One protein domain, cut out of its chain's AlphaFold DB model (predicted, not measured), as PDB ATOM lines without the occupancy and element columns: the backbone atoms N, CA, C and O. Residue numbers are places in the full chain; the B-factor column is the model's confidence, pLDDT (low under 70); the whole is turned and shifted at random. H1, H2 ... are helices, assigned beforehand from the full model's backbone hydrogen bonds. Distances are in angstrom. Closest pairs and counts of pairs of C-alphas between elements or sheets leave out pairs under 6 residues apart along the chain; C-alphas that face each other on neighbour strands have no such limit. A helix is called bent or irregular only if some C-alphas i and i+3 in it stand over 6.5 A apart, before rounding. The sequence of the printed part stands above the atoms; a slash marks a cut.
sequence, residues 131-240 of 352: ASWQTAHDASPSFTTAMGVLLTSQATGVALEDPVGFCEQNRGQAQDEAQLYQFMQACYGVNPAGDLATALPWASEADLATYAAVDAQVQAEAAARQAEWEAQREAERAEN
ATOM      1  N   ALA A 131     212.041 232.468 264.513       96.12
ATOM      2  CA  ALA A 131     211.813 231.057 264.208       96.12
ATOM      3  C   ALA A 131     212.962 230.157 264.705       96.12
ATOM      4  O   ALA A 131     212.726 229.061 265.220       96.12
ATOM      5  N   SER A 132     214.212 230.628 264.608       94.00
ATOM      6  CA  SER A 132     215.384 229.917 265.139       94.00
ATOM      7  C   SER A 132     215.305 229.725 266.656       94.00
ATOM      8  O   SER A 132     215.582 228.630 267.148       94.00
ATOM      9  N   TRP A 133     214.913 230.767 267.394       96.44
ATOM     10  CA  TRP A 133     214.725 230.673 268.842       96.44
ATOM     11  C   TRP A 133     213.536 229.806 269.226       96.44
ATOM     12  O   TRP A 133     213.664 229.030 270.164       96.44
ATOM     13  N   GLN A 134     212.420 229.888 268.498       96.56
ATOM     14  CA  GLN A 134     211.258 229.025 268.729       96.56
ATOM     15  C   GLN A 134     211.624 227.553 268.522       96.56
ATOM     16  O   GLN A 134     211.397 226.744 269.408       96.56
ATOM     17  N   THR A 135     212.324 227.226 267.433       94.25
ATOM     18  CA  THR A 135     212.797 225.854 267.172       94.25
ATOM     19  C   THR A 135     213.701 225.343 268.297       94.25
ATOM     20  O   THR A 135     213.579 224.201 268.737       94.25
ATOM     21  N   ALA A 136     214.622 226.182 268.779       92.50
ATOM     22  CA  ALA A 136     215.496 225.819 269.890       92.50
ATOM     23  C   ALA A 136     214.731 225.680 271.213       92.50
ATOM     24  O   ALA A 136     215.039 224.797 272.009       92.50
ATOM     25  N   HIS A 137     213.732 226.534 271.433       95.31
ATOM     26  CA  HIS A 137     212.850 226.476 272.585       95.31
ATOM     27  C   HIS A 137     212.011 225.197 272.595       95.31
ATOM     28  O   HIS A 137     211.983 224.513 273.610       95.31
ATOM     29  N   ASP A 138     211.423 224.823 271.462       94.75
ATOM     30  CA  ASP A 138     210.635 223.599 271.314       94.75
ATOM     31  C   ASP A 138     211.489 222.339 271.534       94.75
ATOM     32  O   ASP A 138     211.009 221.338 272.067       94.75
ATOM     33  N   ALA A 139     212.771 222.386 271.150       93.06
ATOM     34  CA  ALA A 139     213.712 221.286 271.346       93.06
ATOM     35  C   ALA A 139     214.219 221.168 272.797       93.06
ATOM     36  O   ALA A 139     214.347 220.055 273.309       93.06
ATOM     37  N   SER A 140     214.523 222.295 273.449       93.19
ATOM     38  CA  SER A 140     214.999 222.366 274.839       93.19
ATOM     39  C   SER A 140     214.375 223.580 275.550       93.19
ATOM     40  O   SER A 140     214.957 224.679 275.564       93.19
ATOM     41  N   PRO A 141     213.169 223.421 276.136       95.75
ATOM     42  CA  PRO A 141     212.525 224.493 276.880       95.75
ATOM     43  C   PRO A 141     213.357 224.854 278.111       95.75
ATOM     44  O   PRO A 141     213.509 224.058 279.038       95.75
ATOM     45  N   SER A 142     213.903 226.065 278.120       95.69
ATOM     46  CA  SER A 142     214.709 226.606 279.211       95.69
ATOM     47  C   SER A 142     214.478 228.107 279.337       95.69
ATOM     48  O   SER A 142     213.970 228.751 278.416       95.69
ATOM     49  N   PHE A 143     214.904 228.693 280.458       95.62
ATOM     50  CA  PHE A 143     214.869 230.146 280.643       95.62
ATOM     51  C   PHE A 143     215.593 230.876 279.505       95.62
ATOM     52  O   PHE A 143     215.084 231.851 278.961       95.62
ATOM     53  N   THR A 144     216.758 230.368 279.095       94.44
ATOM     54  CA  THR A 144     217.578 230.966 278.036       94.44
ATOM     55  C   THR A 144     216.870 230.953 276.684       94.44
ATOM     56  O   THR A 144     216.862 231.974 275.999       94.44
ATOM     57  N   THR A 145     216.265 229.827 276.288       95.25
ATOM     58  CA  THR A 145     215.538 229.749 275.009       95.25
ATOM     59  C   THR A 145     214.263 230.588 275.041       95.25
ATOM     60  O   THR A 145     213.989 231.295 274.073       95.25
ATOM     61  N   ALA A 146     213.542 230.605 276.169       96.88
ATOM     62  CA  ALA A 146     212.349 231.434 276.338       96.88
ATOM     63  C   ALA A 146     212.667 232.938 276.264       96.88
ATOM     64  O   ALA A 146     212.009 233.684 275.538       96.88
ATOM     65  N   MET A 147     213.724 233.381 276.953       97.50
ATOM     66  CA  MET A 147     214.199 234.765 276.874       97.50
ATOM     67  C   MET A 147     214.672 235.129 275.466       97.50
ATOM     68  O   MET A 147     214.402 236.236 275.010       97.50
ATOM     69  N   GLY A 148     215.330 234.211 274.753       94.31
ATOM     70  CA  GLY A 148     215.725 234.421 273.361       94.31
ATOM     71  C   GLY A 148     214.534 234.722 272.446       94.31
ATOM     72  O   GLY A 148     214.563 235.711 271.716       94.31
ATOM     73  N   VAL A 149     213.447 233.947 272.559       96.69
ATOM     74  CA  VAL A 149     212.193 234.192 271.820       96.69
ATOM     75  C   VAL A 149     211.625 235.584 272.131       96.69
ATOM     76  O   VAL A 149     211.360 236.362 271.210       96.69
ATOM     77  N   LEU A 150     211.474 235.929 273.416       97.31
ATOM     78  CA  LEU A 150     210.879 237.204 273.839       97.31
ATOM     79  C   LEU A 150     211.715 238.413 273.403       97.31
ATOM     80  O   LEU A 150     211.175 239.378 272.860       97.31
ATOM     81  N   LEU A 151     213.032 238.365 273.614       96.00
ATOM     82  CA  LEU A 151     213.931 239.468 273.275       96.00
ATOM     83  C   LEU A 151     214.044 239.660 271.760       96.00
ATOM     84  O   LEU A 151     214.053 240.799 271.297       96.00
ATOM     85  N   THR A 152     214.080 238.579 270.976       95.00
ATOM     86  CA  THR A 152     214.075 238.683 269.512       95.00
ATOM     87  C   THR A 152     212.750 239.235 268.994       95.00
ATOM     88  O   THR A 152     212.769 240.090 268.108       95.00
ATOM     89  N   SER A 153     211.606 238.830 269.558       96.38
ATOM     90  CA  SER A 153     210.301 239.406 269.200       96.38
ATOM     91  C   SER A 153     210.271 240.923 269.439       96.38
ATOM     92  O   SER A 153     209.938 241.681 268.528       96.38
ATOM     93  N   GLN A 154     210.735 241.390 270.604       95.31
ATOM     94  CA  GLN A 154     210.824 242.825 270.910       95.31
ATOM     95  C   GLN A 154     211.785 243.574 269.984       95.31
ATOM     96  O   GLN A 154     211.441 244.631 269.461       95.31
ATOM     97  N   ALA A 155     212.990 243.035 269.774       92.88
ATOM     98  CA  ALA A 155     214.025 243.691 268.978       92.88
ATOM     99  C   ALA A 155     213.634 243.828 267.499       92.88
ATOM    100  O   ALA A 155     214.051 244.770 266.830       92.88
ATOM    101  N   THR A 156     212.845 242.883 266.986       94.00
ATOM    102  CA  THR A 156     212.466 242.821 265.567       94.00
ATOM    103  C   THR A 156     211.074 243.386 265.287       94.00
ATOM    104  O   THR A 156     210.750 243.645 264.130       94.00
ATOM    105  N   GLY A 157     210.240 243.553 266.317       95.06
ATOM    106  CA  GLY A 157     208.824 243.892 266.176       95.06
ATOM    107  C   GLY A 157     207.971 242.761 265.587       95.06
ATOM    108  O   GLY A 157     206.793 242.974 265.298       95.06
ATOM    109  N   VAL A 158     208.539 241.566 265.389       95.81
ATOM    110  CA  VAL A 158     207.792 240.395 264.921       95.81
ATOM    111  C   VAL A 158     207.003 239.837 266.099       95.81
ATOM    112  O   VAL A 158     207.578 239.313 267.054       95.81
ATOM    113  N   ALA A 159     205.680 239.979 266.038       95.06
ATOM    114  CA  ALA A 159     204.783 239.528 267.092       95.06
ATOM    115  C   ALA A 159     204.797 237.999 267.231       95.06
ATOM    116  O   ALA A 159     204.812 237.270 266.237       95.06
ATOM    117  N   LEU A 160     204.749 237.525 268.476       96.19
ATOM    118  CA  LEU A 160     204.401 236.138 268.775       96.19
ATOM    119  C   LEU A 160     202.924 235.903 268.443       96.19
ATOM    120  O   LEU A 160     202.105 236.806 268.600       96.19
ATOM    121  N   GLU A 161     202.584 234.691 268.008       95.62
ATOM    122  CA  GLU A 161     201.191 234.323 267.716       95.62
ATOM    123  C   GLU A 161     200.323 234.343 268.986       95.62
ATOM    124  O   GLU A 161     199.212 234.866 268.967       95.62
ATOM    125  N   ASP A 162     200.871 233.854 270.103       96.50
ATOM    126  CA  ASP A 162     200.252 233.895 271.430       96.50
ATOM    127  C   ASP A 162     201.289 234.302 272.500       96.50
ATOM    128  O   ASP A 162     201.882 233.444 273.163       96.50
ATOM    129  N   PRO A 163     201.572 235.611 272.665       95.75
ATOM    130  CA  PRO A 163     202.559 236.072 273.638       95.75
ATOM    131  C   PRO A 163     202.145 235.763 275.084       95.75
ATOM    132  O   PRO A 163     203.006 235.508 275.924       95.75
ATOM    133  N   VAL A 164     200.841 235.764 275.386       96.00
ATOM    134  CA  VAL A 164     200.329 235.515 276.741       96.00
ATOM    135  C   VAL A 164     200.502 234.045 277.110       96.00
ATOM    136  O   VAL A 164     201.097 233.761 278.151       96.00
ATOM    137  N   GLY A 165     200.058 233.124 276.249       97.12
ATOM    138  CA  GLY A 165     200.220 231.686 276.467       97.12
ATOM    139  C   GLY A 165     201.688 231.260 276.506       97.12
ATOM    140  O   GLY A 165     202.076 230.478 277.376       97.12
ATOM    141  N   PHE A 166     202.539 231.843 275.649       97.50
ATOM    142  CA  PHE A 166     203.984 231.600 275.683       97.50
ATOM    143  C   PHE A 166     204.600 231.976 277.038       97.50
ATOM    144  O   PHE A 166     205.401 231.223 277.599       97.50
ATOM    145  N   CYS A 167     204.223 233.137 277.574       97.38
ATOM    146  CA  CYS A 167     204.711 233.616 278.860       97.38
ATOM    147  C   CYS A 167     204.202 232.775 280.038       97.38
ATOM    148  O   CYS A 167     204.988 232.413 280.915       97.38
ATOM    149  N   GLU A 168     202.922 232.402 280.038       97.44
ATOM    150  CA  GLU A 168     202.340 231.524 281.057       97.44
ATOM    151  C   GLU A 168     203.051 230.163 281.107       97.44
ATOM    152  O   GLU A 168     203.487 229.726 282.175       97.44
ATOM    153  N   GLN A 169     203.242 229.529 279.944       97.62
ATOM    154  CA  GLN A 169     203.895 228.222 279.827       97.62
ATOM    155  C   GLN A 169     205.338 228.237 280.350       97.62
ATOM    156  O   GLN A 169     205.816 227.239 280.896       97.62
ATOM    157  N   ASN A 170     206.032 229.368 280.203       97.75
ATOM    158  CA  ASN A 170     207.457 229.487 280.494       97.75
ATOM    159  C   ASN A 170     207.795 230.181 281.815       97.75
ATOM    160  O   ASN A 170     208.965 230.197 282.196       97.75
ATOM    161  N   ARG A 171     206.798 230.658 282.574       96.25
ATOM    162  CA  ARG A 171     206.998 231.246 283.912       96.25
ATOM    163  C   ARG A 171     207.874 230.367 284.810       96.25
ATOM    164  O   ARG A 171     208.762 230.869 285.491       96.25
ATOM    165  N   GLY A 172     207.627 229.054 284.812       96.38
ATOM    166  CA  GLY A 172     208.324 228.094 285.677       96.38
ATOM    167  C   GLY A 172     209.809 227.886 285.359       96.38
ATOM    168  O   GLY A 172     210.493 227.209 286.121       96.38
ATOM    169  N   GLN A 173     210.310 228.449 284.254       96.19
ATOM    170  CA  GLN A 173     211.718 228.352 283.869       96.19
ATOM    171  C   GLN A 173     212.621 229.294 284.676       96.19
ATOM    172  O   GLN A 173     213.818 229.036 284.795       96.19
ATOM    173  N   ALA A 174     212.068 230.375 285.234       96.62
ATOM    174  CA  ALA A 174     212.806 231.276 286.110       96.62
ATOM    175  C   ALA A 174     213.125 230.590 287.451       96.62
ATOM    176  O   ALA A 174     212.230 230.122 288.154       96.62
ATOM    177  N   GLN A 175     214.407 230.537 287.810       96.31
ATOM    178  CA  GLN A 175     214.899 229.824 288.996       96.31
ATOM    179  C   GLN A 175     215.001 230.705 290.246       96.31
ATOM    180  O   GLN A 175     215.093 230.188 291.359       96.31
ATOM    181  N   ASP A 176     215.007 232.025 290.071       95.31
ATOM    182  CA  ASP A 176     215.122 233.004 291.145       95.31
ATOM    183  C   ASP A 176     214.328 234.286 290.831       95.31
ATOM    184  O   ASP A 176     213.800 234.465 289.731       95.31
ATOM    185  N   GLU A 177     214.228 235.180 291.818       93.25
ATOM    186  CA  GLU A 177     213.488 236.446 291.703       93.25
ATOM    187  C   GLU A 177     214.049 237.365 290.608       93.25
ATOM    188  O   GLU A 177     213.290 238.076 289.950       93.25
ATOM    189  N   ALA A 178     215.366 237.338 290.371       93.00
ATOM    190  CA  ALA A 178     215.996 238.171 289.352       93.00
ATOM    191  C   ALA A 178     215.647 237.680 287.938       93.00
ATOM    192  O   ALA A 178     215.330 238.489 287.065       93.00
ATOM    193  N   GLN A 179     215.658 236.364 287.720       95.44
ATOM    194  CA  GLN A 179     215.199 235.744 286.479       95.44
ATOM    195  C   GLN A 179     213.703 235.971 286.262       95.44
ATOM    196  O   GLN A 179     213.300 236.322 285.156       95.44
ATOM    197  N   LEU A 180     212.883 235.834 287.310       95.88
ATOM    198  CA  LEU A 180     211.445 236.086 287.226       95.88
ATOM    199  C   LEU A 180     211.163 237.536 286.816       95.88
ATOM    200  O   LEU A 180     210.376 237.765 285.901       95.88
ATOM    201  N   TYR A 181     211.854 238.503 287.426       95.25
ATOM    202  CA  TYR A 181     211.755 239.911 287.049       95.25
ATOM    203  C   TYR A 181     212.119 240.144 285.574       95.25
ATOM    204  O   TYR A 181     211.344 240.761 284.844       95.25
ATOM    205  N   GLN A 182     213.257 239.608 285.110       95.81
ATOM    206  CA  GLN A 182     213.688 239.733 283.710       95.81
ATOM    207  C   GLN A 182     212.676 239.121 282.735       95.81
ATOM    208  O   GLN A 182     212.378 239.712 281.696       95.81
ATOM    209  N   PHE A 183     212.126 237.958 283.080       96.81
ATOM    210  CA  PHE A 183     211.124 237.278 282.269       96.81
ATOM    211  C   PHE A 183     209.818 238.067 282.193       96.81
ATOM    212  O   PHE A 183     209.305 238.304 281.102       96.81
ATOM    213  N   MET A 184     209.311 238.550 283.330       96.81
ATOM    214  CA  MET A 184     208.114 239.392 283.376       96.81
ATOM    215  C   MET A 184     208.295 240.690 282.590       96.81
ATOM    216  O   MET A 184     207.400 241.074 281.841       96.81
ATOM    217  N   GLN A 185     209.460 241.335 282.704       95.88
ATOM    218  CA  GLN A 185     209.785 242.531 281.929       95.88
ATOM    219  C   GLN A 185     209.759 242.239 280.423       95.88
ATOM    220  O   GLN A 185     209.201 243.015 279.646       95.88
ATOM    221  N   ALA A 186     210.314 241.097 280.005       96.31
ATOM    222  CA  ALA A 186     210.313 240.699 278.606       96.31
ATOM    223  C   ALA A 186     208.904 240.342 278.093       96.31
ATOM    224  O   ALA A 186     208.530 240.727 276.986       96.31
ATOM    225  N   CYS A 187     208.092 239.678 278.913       96.88
ATOM    226  CA  CYS A 187     206.690 239.395 278.612       96.88
ATOM    227  C   CYS A 187     205.844 240.669 278.491       96.88
ATOM    228  O   CYS A 187     205.034 240.791 277.574       96.88
ATOM    229  N   TYR A 188     206.074 241.653 279.362       95.38
ATOM    230  CA  TYR A 188     205.416 242.953 279.276       95.38
ATOM    231  C   TYR A 188     205.791 243.690 277.980       95.38
ATOM    232  O   TYR A 188     204.933 244.283 277.331       95.38
ATOM    233  N   GLY A 189     207.057 243.598 277.556       94.81
ATOM    234  CA  GLY A 189     207.543 244.214 276.319       94.81
ATOM    235  C   GLY A 189     206.905 243.659 275.038       94.81
ATOM    236  O   GLY A 189     206.684 244.420 274.098       94.81
ATOM    237  N   VAL A 190     206.576 242.361 274.994       94.31
ATOM    238  CA  VAL A 190     205.887 241.747 273.837       94.31
ATOM    239  C   VAL A 190     204.363 241.900 273.879       94.31
ATOM    240  O   VAL A 190     203.709 241.690 272.860       94.31
ATOM    241  N   ASN A 191     203.787 242.273 275.027       92.44
ATOM    242  CA  ASN A 191     202.349 242.494 275.198       92.44
ATOM    243  C   ASN A 191     202.052 243.747 276.049       92.44
ATOM    244  O   ASN A 191     201.577 243.627 277.182       92.44
ATOM    245  N   PRO A 192     202.303 244.966 275.537       85.00
ATOM    246  CA  PRO A 192     202.073 246.199 276.287       85.00
ATOM    247  C   PRO A 192     200.577 246.567 276.297       85.00
ATOM    248  O   PRO A 192     200.148 247.540 275.676       85.00
ATOM    249  N   ALA A 193     199.754 245.768 276.977       84.62
ATOM    250  CA  ALA A 193     198.321 245.994 277.107       84.62
ATOM    251  C   ALA A 193     197.986 246.605 278.477       84.62
ATOM    252  O   ALA A 193     197.858 245.892 279.464       84.62
ATOM    253  N   GLY A 194     197.781 247.924 278.527       89.12
ATOM    254  CA  GLY A 194     197.252 248.600 279.717       89.12
ATOM    255  C   GLY A 194     198.196 248.578 280.924       89.12
ATOM    256  O   GLY A 194     199.374 248.902 280.799       89.12
ATOM    257  N   ASP A 195     197.651 248.277 282.105       92.19
ATOM    258  CA  ASP A 195     198.444 248.105 283.325       92.19
ATOM    259  C   ASP A 195     199.145 246.735 283.370       92.19
ATOM    260  O   ASP A 195     198.861 245.834 282.581       92.19
ATOM    261  N   LEU A 196     200.079 246.566 284.311       92.31
ATOM    262  CA  LEU A 196     200.883 245.345 284.429       92.31
ATOM    263  C   LEU A 196     200.025 244.082 284.617       92.31
ATOM    264  O   LEU A 196     200.359 243.035 284.072       92.31
ATOM    265  N   ALA A 197     198.917 244.176 285.358       94.44
ATOM    266  CA  ALA A 197     198.017 243.048 285.596       94.44
ATOM    267  C   ALA A 197     197.251 242.649 284.323       94.44
ATOM    268  O   ALA A 197     197.024 241.466 284.078       94.44
ATOM    269  N   THR A 198     196.891 243.628 283.494       94.12
ATOM    270  CA  THR A 198     196.241 243.414 282.195       94.12
ATOM    271  C   THR A 198     197.219 242.847 281.167       94.12
ATOM    272  O   THR A 198     196.855 241.966 280.389       94.12
ATOM    273  N   ALA A 199     198.468 243.314 281.179       92.56
ATOM    274  CA  ALA A 199     199.524 242.844 280.288       92.56
ATOM    275  C   ALA A 199     200.020 241.428 280.637       92.56
ATOM    276  O   ALA A 199     200.412 240.672 279.744       92.56
ATOM    277  N   LEU A 200     199.987 241.061 281.925       95.62
ATOM    278  CA  LEU A 200     200.478 239.788 282.460       95.62
ATOM    279  C   LEU A 200     199.377 239.043 283.244       95.62
ATOM    280  O   LEU A 200     199.531 238.818 284.446       95.62
ATOM    281  N   PRO A 201     198.276 238.610 282.600       96.19
ATOM    282  CA  PRO A 201     197.144 237.991 283.299       96.19
ATOM    283  C   PRO A 201     197.479 236.631 283.939       96.19
ATOM    284  O   PRO A 201     196.734 236.144 284.783       96.19
ATOM    285  N   TRP A 202     198.597 236.017 283.543       95.38
ATOM    286  CA  TRP A 202     199.124 234.772 284.106       95.38
ATOM    287  C   TRP A 202     199.959 234.985 285.377       95.38
ATOM    288  O   TRP A 202     200.242 234.025 286.098       95.38
ATOM    289  N   ALA A 203     200.405 236.217 285.644       96.75
ATOM    290  CA  ALA A 203     201.255 236.515 286.786       96.75
ATOM    291  C   ALA A 203     200.428 236.479 288.075       96.75
ATOM    292  O   ALA A 203     199.358 237.080 288.174       96.75
ATOM    293  N   SER A 204     200.935 235.780 289.090       96.88
ATOM    294  CA  SER A 204     200.302 235.785 290.406       96.88
ATOM    295  C   SER A 204     200.472 237.145 291.090       96.88
ATOM    296  O   SER A 204     201.372 237.917 290.763       96.88
ATOM    297  N   GLU A 205     199.660 237.422 292.110       96.62
ATOM    298  CA  GLU A 205     199.811 238.634 292.930       96.62
ATOM    299  C   GLU A 205     201.224 238.749 293.540       96.62
ATOM    300  O   GLU A 205     201.792 239.837 293.594       96.62
ATOM    301  N   ALA A 206     201.831 237.619 293.922       95.88
ATOM    302  CA  ALA A 206     203.203 237.570 294.427       95.88
ATOM    303  C   ALA A 206     204.250 237.923 293.355       95.88
ATOM    304  O   ALA A 206     205.235 238.599 293.661       95.88
ATOM    305  N   ASP A 207     204.031 237.516 292.100       95.69
ATOM    306  CA  ASP A 207     204.912 237.869 290.979       95.69
ATOM    307  C   ASP A 207     204.825 239.370 290.688       95.69
ATOM    308  O   ASP A 207     205.845 240.046 290.580       95.69
ATOM    309  N   LEU A 208     203.602 239.912 290.629       95.75
ATOM    310  CA  LEU A 208     203.360 241.340 290.411       95.75
ATOM    311  C   LEU A 208     203.964 242.194 291.536       95.75
ATOM    312  O   LEU A 208     204.565 243.234 291.262       95.75
ATOM    313  N   ALA A 209     203.863 241.744 292.789       94.56
ATOM    314  CA  ALA A 209     204.492 242.408 293.930       94.56
ATOM    315  C   ALA A 209     206.027 242.372 293.846       94.56
ATOM    316  O   ALA A 209     206.673 243.398 294.063       94.56
ATOM    317  N   THR A 210     206.606 241.221 293.483       91.81
ATOM    318  CA  THR A 210     208.054 241.078 293.249       91.81
ATOM    319  C   THR A 210     208.518 242.024 292.145       91.81
ATOM    320  O   THR A 210     209.481 242.766 292.335       91.81
ATOM    321  N   TYR A 211     207.797 242.066 291.022       93.38
ATOM    322  CA  TYR A 211     208.112 242.954 289.908       93.38
ATOM    323  C   TYR A 211     208.102 244.425 290.326       93.38
ATOM    324  O   TYR A 211     209.076 245.136 290.093       93.38
ATOM    325  N   ALA A 212     207.035 244.872 290.993       93.44
ATOM    326  CA  ALA A 212     206.909 246.253 291.450       93.44
ATOM    327  C   ALA A 212     208.009 246.643 292.453       93.44
ATOM    328  O   ALA A 212     208.515 247.763 292.407       93.44
ATOM    329  N   ALA A 213     208.405 245.725 293.342       93.50
ATOM    330  CA  ALA A 213     209.475 245.964 294.307       93.50
ATOM    331  C   ALA A 213     210.846 246.118 293.628       93.50
ATOM    332  O   ALA A 213     211.579 247.061 293.938       93.50
ATOM    333  N   VAL A 214     211.182 245.226 292.686       92.56
ATOM    334  CA  VAL A 214     212.451 245.291 291.943       92.56
ATOM    335  C   VAL A 214     212.489 246.518 291.030       92.56
ATOM    336  O   VAL A 214     213.495 247.226 291.020       92.56
ATOM    337  N   ASP A 215     211.400 246.837 290.325       90.25
ATOM    338  CA  ASP A 215     211.323 248.032 289.472       90.25
ATOM    339  C   ASP A 215     211.500 249.322 290.293       90.25
ATOM    340  O   ASP A 215     212.308 250.183 289.941       90.25
ATOM    341  N   ALA A 216     210.846 249.422 291.457       93.12
ATOM    342  CA  ALA A 216     211.031 250.549 292.369       93.12
ATOM    343  C   ALA A 216     212.490 250.686 292.847       93.12
ATOM    344  O   ALA A 216     213.007 251.804 292.933       93.12
ATOM    345  N   GLN A 217     213.176 249.571 293.125       93.81
ATOM    346  CA  GLN A 217     214.599 249.586 293.473       93.81
ATOM    347  C   GLN A 217     215.460 250.086 292.303       93.81
ATOM    348  O   GLN A 217     216.298 250.969 292.497       93.81
ATOM    349  N   VAL A 218     215.246 249.564 291.090       88.31
ATOM    350  CA  VAL A 218     215.989 249.974 289.887       88.31
ATOM    351  C   VAL A 218     215.804 251.470 289.615       88.31
ATOM    352  O   VAL A 218     216.778 252.177 289.344       88.31
ATOM    353  N   GLN A 219     214.578 251.982 289.745       89.00
ATOM    354  CA  GLN A 219     214.287 253.408 289.593       89.00
ATOM    355  C   GLN A 219     214.972 254.257 290.673       89.00
ATOM    356  O   GLN A 219     215.537 255.307 290.359       89.00
ATOM    357  N   ALA A 220     214.982 253.803 291.931       95.56
ATOM    358  CA  ALA A 220     215.663 254.500 293.020       95.56
ATOM    359  C   ALA A 220     217.189 254.566 292.809       95.56
ATOM    360  O   ALA A 220     217.792 255.623 292.999       95.56
ATOM    361  N   GLU A 221     217.817 253.473 292.365       94.38
ATOM    362  CA  GLU A 221     219.250 253.437 292.042       94.38
ATOM    363  C   GLU A 221     219.599 254.339 290.848       94.38
ATOM    364  O   GLU A 221     220.615 255.040 290.872       94.38
ATOM    365  N   ALA A 222     218.755 254.362 289.812       89.50
ATOM    366  CA  ALA A 222     218.927 255.252 288.667       89.50
ATOM    367  C   ALA A 222     218.822 256.730 289.075       89.50
ATOM    368  O   ALA A 222     219.672 257.535 288.685       89.50
ATOM    369  N   ALA A 223     217.836 257.078 289.910       94.25
ATOM    370  CA  ALA A 223     217.675 258.425 290.449       94.25
ATOM    371  C   ALA A 223     218.871 258.843 291.323       94.25
ATOM    372  O   ALA A 223     219.366 259.962 291.192       94.25
ATOM    373  N   ALA A 224     219.390 257.939 292.160       97.12
ATOM    374  CA  ALA A 224     220.586 258.190 292.962       97.12
ATOM    375  C   ALA A 224     221.819 258.448 292.079       97.12
ATOM    376  O   ALA A 224     222.520 259.440 292.274       97.12
ATOM    377  N   ARG A 225     222.040 257.619 291.049       96.56
ATOM    378  CA  ARG A 225     223.138 257.807 290.085       96.56
ATOM    379  C   ARG A 225     223.020 259.132 289.331       96.56
ATOM    380  O   ARG A 225     224.029 259.788 289.077       96.56
ATOM    381  N   GLN A 226     221.802 259.536 288.971       91.69
ATOM    382  CA  GLN A 226     221.566 260.828 288.334       91.69
ATOM    383  C   GLN A 226     221.883 261.991 289.286       91.69
ATOM    384  O   GLN A 226     222.569 262.927 288.881       91.69
ATOM    385  N   ALA A 227     221.455 261.913 290.547       96.56
ATOM    386  CA  ALA A 227     221.765 262.926 291.553       96.56
ATOM    387  C   ALA A 227     223.280 263.047 291.806       96.56
ATOM    388  O   ALA A 227     223.809 264.155 291.880       96.56
ATOM    389  N   GLU A 228     224.003 261.923 291.869       97.00
ATOM    390  CA  GLU A 228     225.468 261.912 291.968       97.00
ATOM    391  C   GLU A 228     226.133 262.576 290.754       97.00
ATOM    392  O   GLU A 228     227.044 263.390 290.913       97.00
ATOM    393  N   TRP A 229     225.668 262.270 289.540       89.62
ATOM    394  CA  TRP A 229     226.162 262.892 288.310       89.62
ATOM    395  C   TRP A 229     225.921 264.409 288.286       89.62
ATOM    396  O   TRP A 229     226.813 265.180 287.924       89.62
ATOM    397  N   GLU A 230     224.739 264.864 288.702       94.06
ATOM    398  CA  GLU A 230     224.410 266.290 288.797       94.06
ATOM    399  C   GLU A 230     225.275 267.010 289.840       94.06
ATOM    400  O   GLU A 230     225.807 268.087 289.551       94.06
ATOM    401  N   ALA A 231     225.506 266.385 290.999       96.94
ATOM    402  CA  ALA A 231     226.397 266.902 292.032       96.94
ATOM    403  C   ALA A 231     227.852 267.007 291.543       96.94
ATOM    404  O   ALA A 231     228.506 268.026 291.771       96.94
ATOM    405  N   GLN A 232     228.355 266.002 290.814       95.31
ATOM    406  CA  GLN A 232     229.686 266.053 290.195       95.31
ATOM    407  C   GLN A 232     229.801 267.211 289.200       95.31
ATOM    408  O   GLN A 232     230.762 267.979 289.246       95.31
ATOM    409  N   ARG A 233     228.792 267.399 288.342       93.38
ATOM    410  CA  ARG A 233     228.760 268.517 287.389       93.38
ATOM    411  C   ARG A 233     228.685 269.881 288.067       93.38
ATOM    412  O   ARG A 233     229.183 270.868 287.527       93.38
ATOM    413  N   GLU A 234     228.003 269.994 289.200       95.25
ATOM    414  CA  GLU A 234     227.979 271.232 289.979       95.25
ATOM    415  C   GLU A 234     229.325 271.511 290.647       95.25
ATOM    416  O   GLU A 234     229.817 272.637 290.560       95.25
ATOM    417  N   ALA A 235     229.960 270.487 291.222       96.75
ATOM    418  CA  ALA A 235     231.298 270.595 291.791       96.75
ATOM    419  C   ALA A 235     232.329 271.036 290.738       96.75
ATOM    420  O   ALA A 235     233.080 271.979 290.980       96.75
ATOM    421  N   GLU A 236     232.304 270.440 289.542       93.00
ATOM    422  CA  GLU A 236     233.170 270.829 288.422       93.00
ATOM    423  C   GLU A 236     232.927 272.286 287.990       93.00
ATOM    424  O   GLU A 236     233.872 273.045 287.762       93.00
ATOM    425  N   ARG A 237     231.661 272.726 287.917       95.62
ATOM    426  CA  ARG A 237     231.329 274.133 287.625       95.62
ATOM    427  C   ARG A 237     231.865 275.078 288.698       95.62
ATOM    428  O   ARG A 237     232.405 276.127 288.353       95.62
ATOM    429  N   ALA A 238     231.737 274.719 289.973       97.25
ATOM    430  CA  ALA A 238     232.247 275.519 291.081       97.25
ATOM    431  C   ALA A 238     233.784 275.596 291.075       97.25
ATOM    432  O   ALA A 238     234.344 276.666 291.319       97.25
ATOM    433  N   GLU A 239     234.474 274.499 290.760       97.38
ATOM    434  CA  GLU A 239     235.933 274.477 290.621       97.38
ATOM    435  C   GLU A 239     236.399 275.332 289.440       97.38
ATOM    436  O   GLU A 239     237.272 276.188 289.601       97.38
ATOM    437  N   ASN A 240     235.782 275.170 288.268       91.88
ATOM    438  CA  ASN A 240     236.099 275.985 287.098       91.88
ATOM    439  C   ASN A 240     235.858 277.476 287.364       91.88
ATOM    440  O   ASN A 240     236.684 278.299 286.975       91.88
TER     441      ASN A 240
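This is residues 131 to 240 of the 352 residues of an uncharacterized protein of Plesiocystis pacifica SIR-1 (UniProt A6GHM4). A compact head of short helices has one long helix, H6, sticking out of it as a straight arm, so that the whole looks like a club with a long handle. In the head H1, H2, H3 and H4 fold back and forth as successive hairpins: H2 and H3 pack on H4, which lies nearest the middle, H1 packs on H2 away from H4, and the early part of H6 crosses H4 before residues 216 to 240 run out free. The printed part has 110 residues, with six named helices in the order H1 to H6 and no named strand; the class is all helix. The whole is loose, with a radius of gyration of the C-alphas of 18.1 A, and elongated, spanning 60 by 31 by 27 A.

H1, residues 131 to 139, and H2, residues 143 to 156, form a helical hairpin. They touch at a shallow tilt of 15 degrees and run opposite ways; the closest C-alphas are those of His 137 and Thr 145, 4.9 A apart, and H2 touches H1 with residues 145 to 149 alone. H3, residues 163 to 173, only just touches H2, with 3 pairs of C-alphas within 8 A, the closest being Phe 143 and Gln 173 at 4.9 A. These two also form a hairpin, at a shallow tilt of 30 degrees, and H2 touches H3 with residues 143 to 146 alone. H4, residues 177 to 190, forms a hairpin with H3 at a shallow tilt of 11 degrees, and the C-alphas of Cys 167 and Cys 187 come closest, at 6.1 A. H4 touches H2 as well, the same way at a shallow tilt of 31 degrees, with the C-alphas of Gln 154 and Val 190 closest at 5.8 A. H2, H3 and H4 are an up and down bundle, each helix running against the one before it in the chain. H5, residues 196 to 199, is close to H4 but not clearly touching; the closest C-alphas are those of Tyr 188 and Ala 199, 6.0 A apart. H6, residues 205 to 240, touches H4 with residues 207 to 214 alone and stands about perpendicular to it, at 90 degrees, with the C-alphas of Tyr 181 and Tyr 211 closest at 5.5 A. H6 is apart from H1, H2 and H3. H2 and H4 are the hubs, touching three helices each. Every O i to N i+4 pair is within hydrogen-bond range in H1, H2, H4 and H6, against 5 of 7 in H3, while H5 is too short for such a pair.

H1 begins at C-alpha 131, at (211.813, 231.057, 264.208), and is 12.2 A long from first to last C-alpha. H2 measures 19.8 A and H3 15.8 A. H3 is irregular: C-alphas 169 and 172 are 7.3 A apart. H4 measures 20.1 A, from C-alpha 177 at (213.488, 236.446, 291.703), and H5 5.0 A. H6 measures 52.4 A and ends at C-alpha 240, at (236.099, 275.985, 287.098).

The two C-alphas farthest apart are those of Ala 139 and Asn 240, at 61.2 A. Without residues 216 to 240, which belong to H6 and stand free, the remaining 85 residues span 33 by 26 by 19 A, with a radius of gyration of 12.0 A. The link from H2 to H3 is short, the other four are tight, and there is no long link. The printed part has no cut. The mean pLDDT of the printed part is 94.8, and no printed residue is under 70.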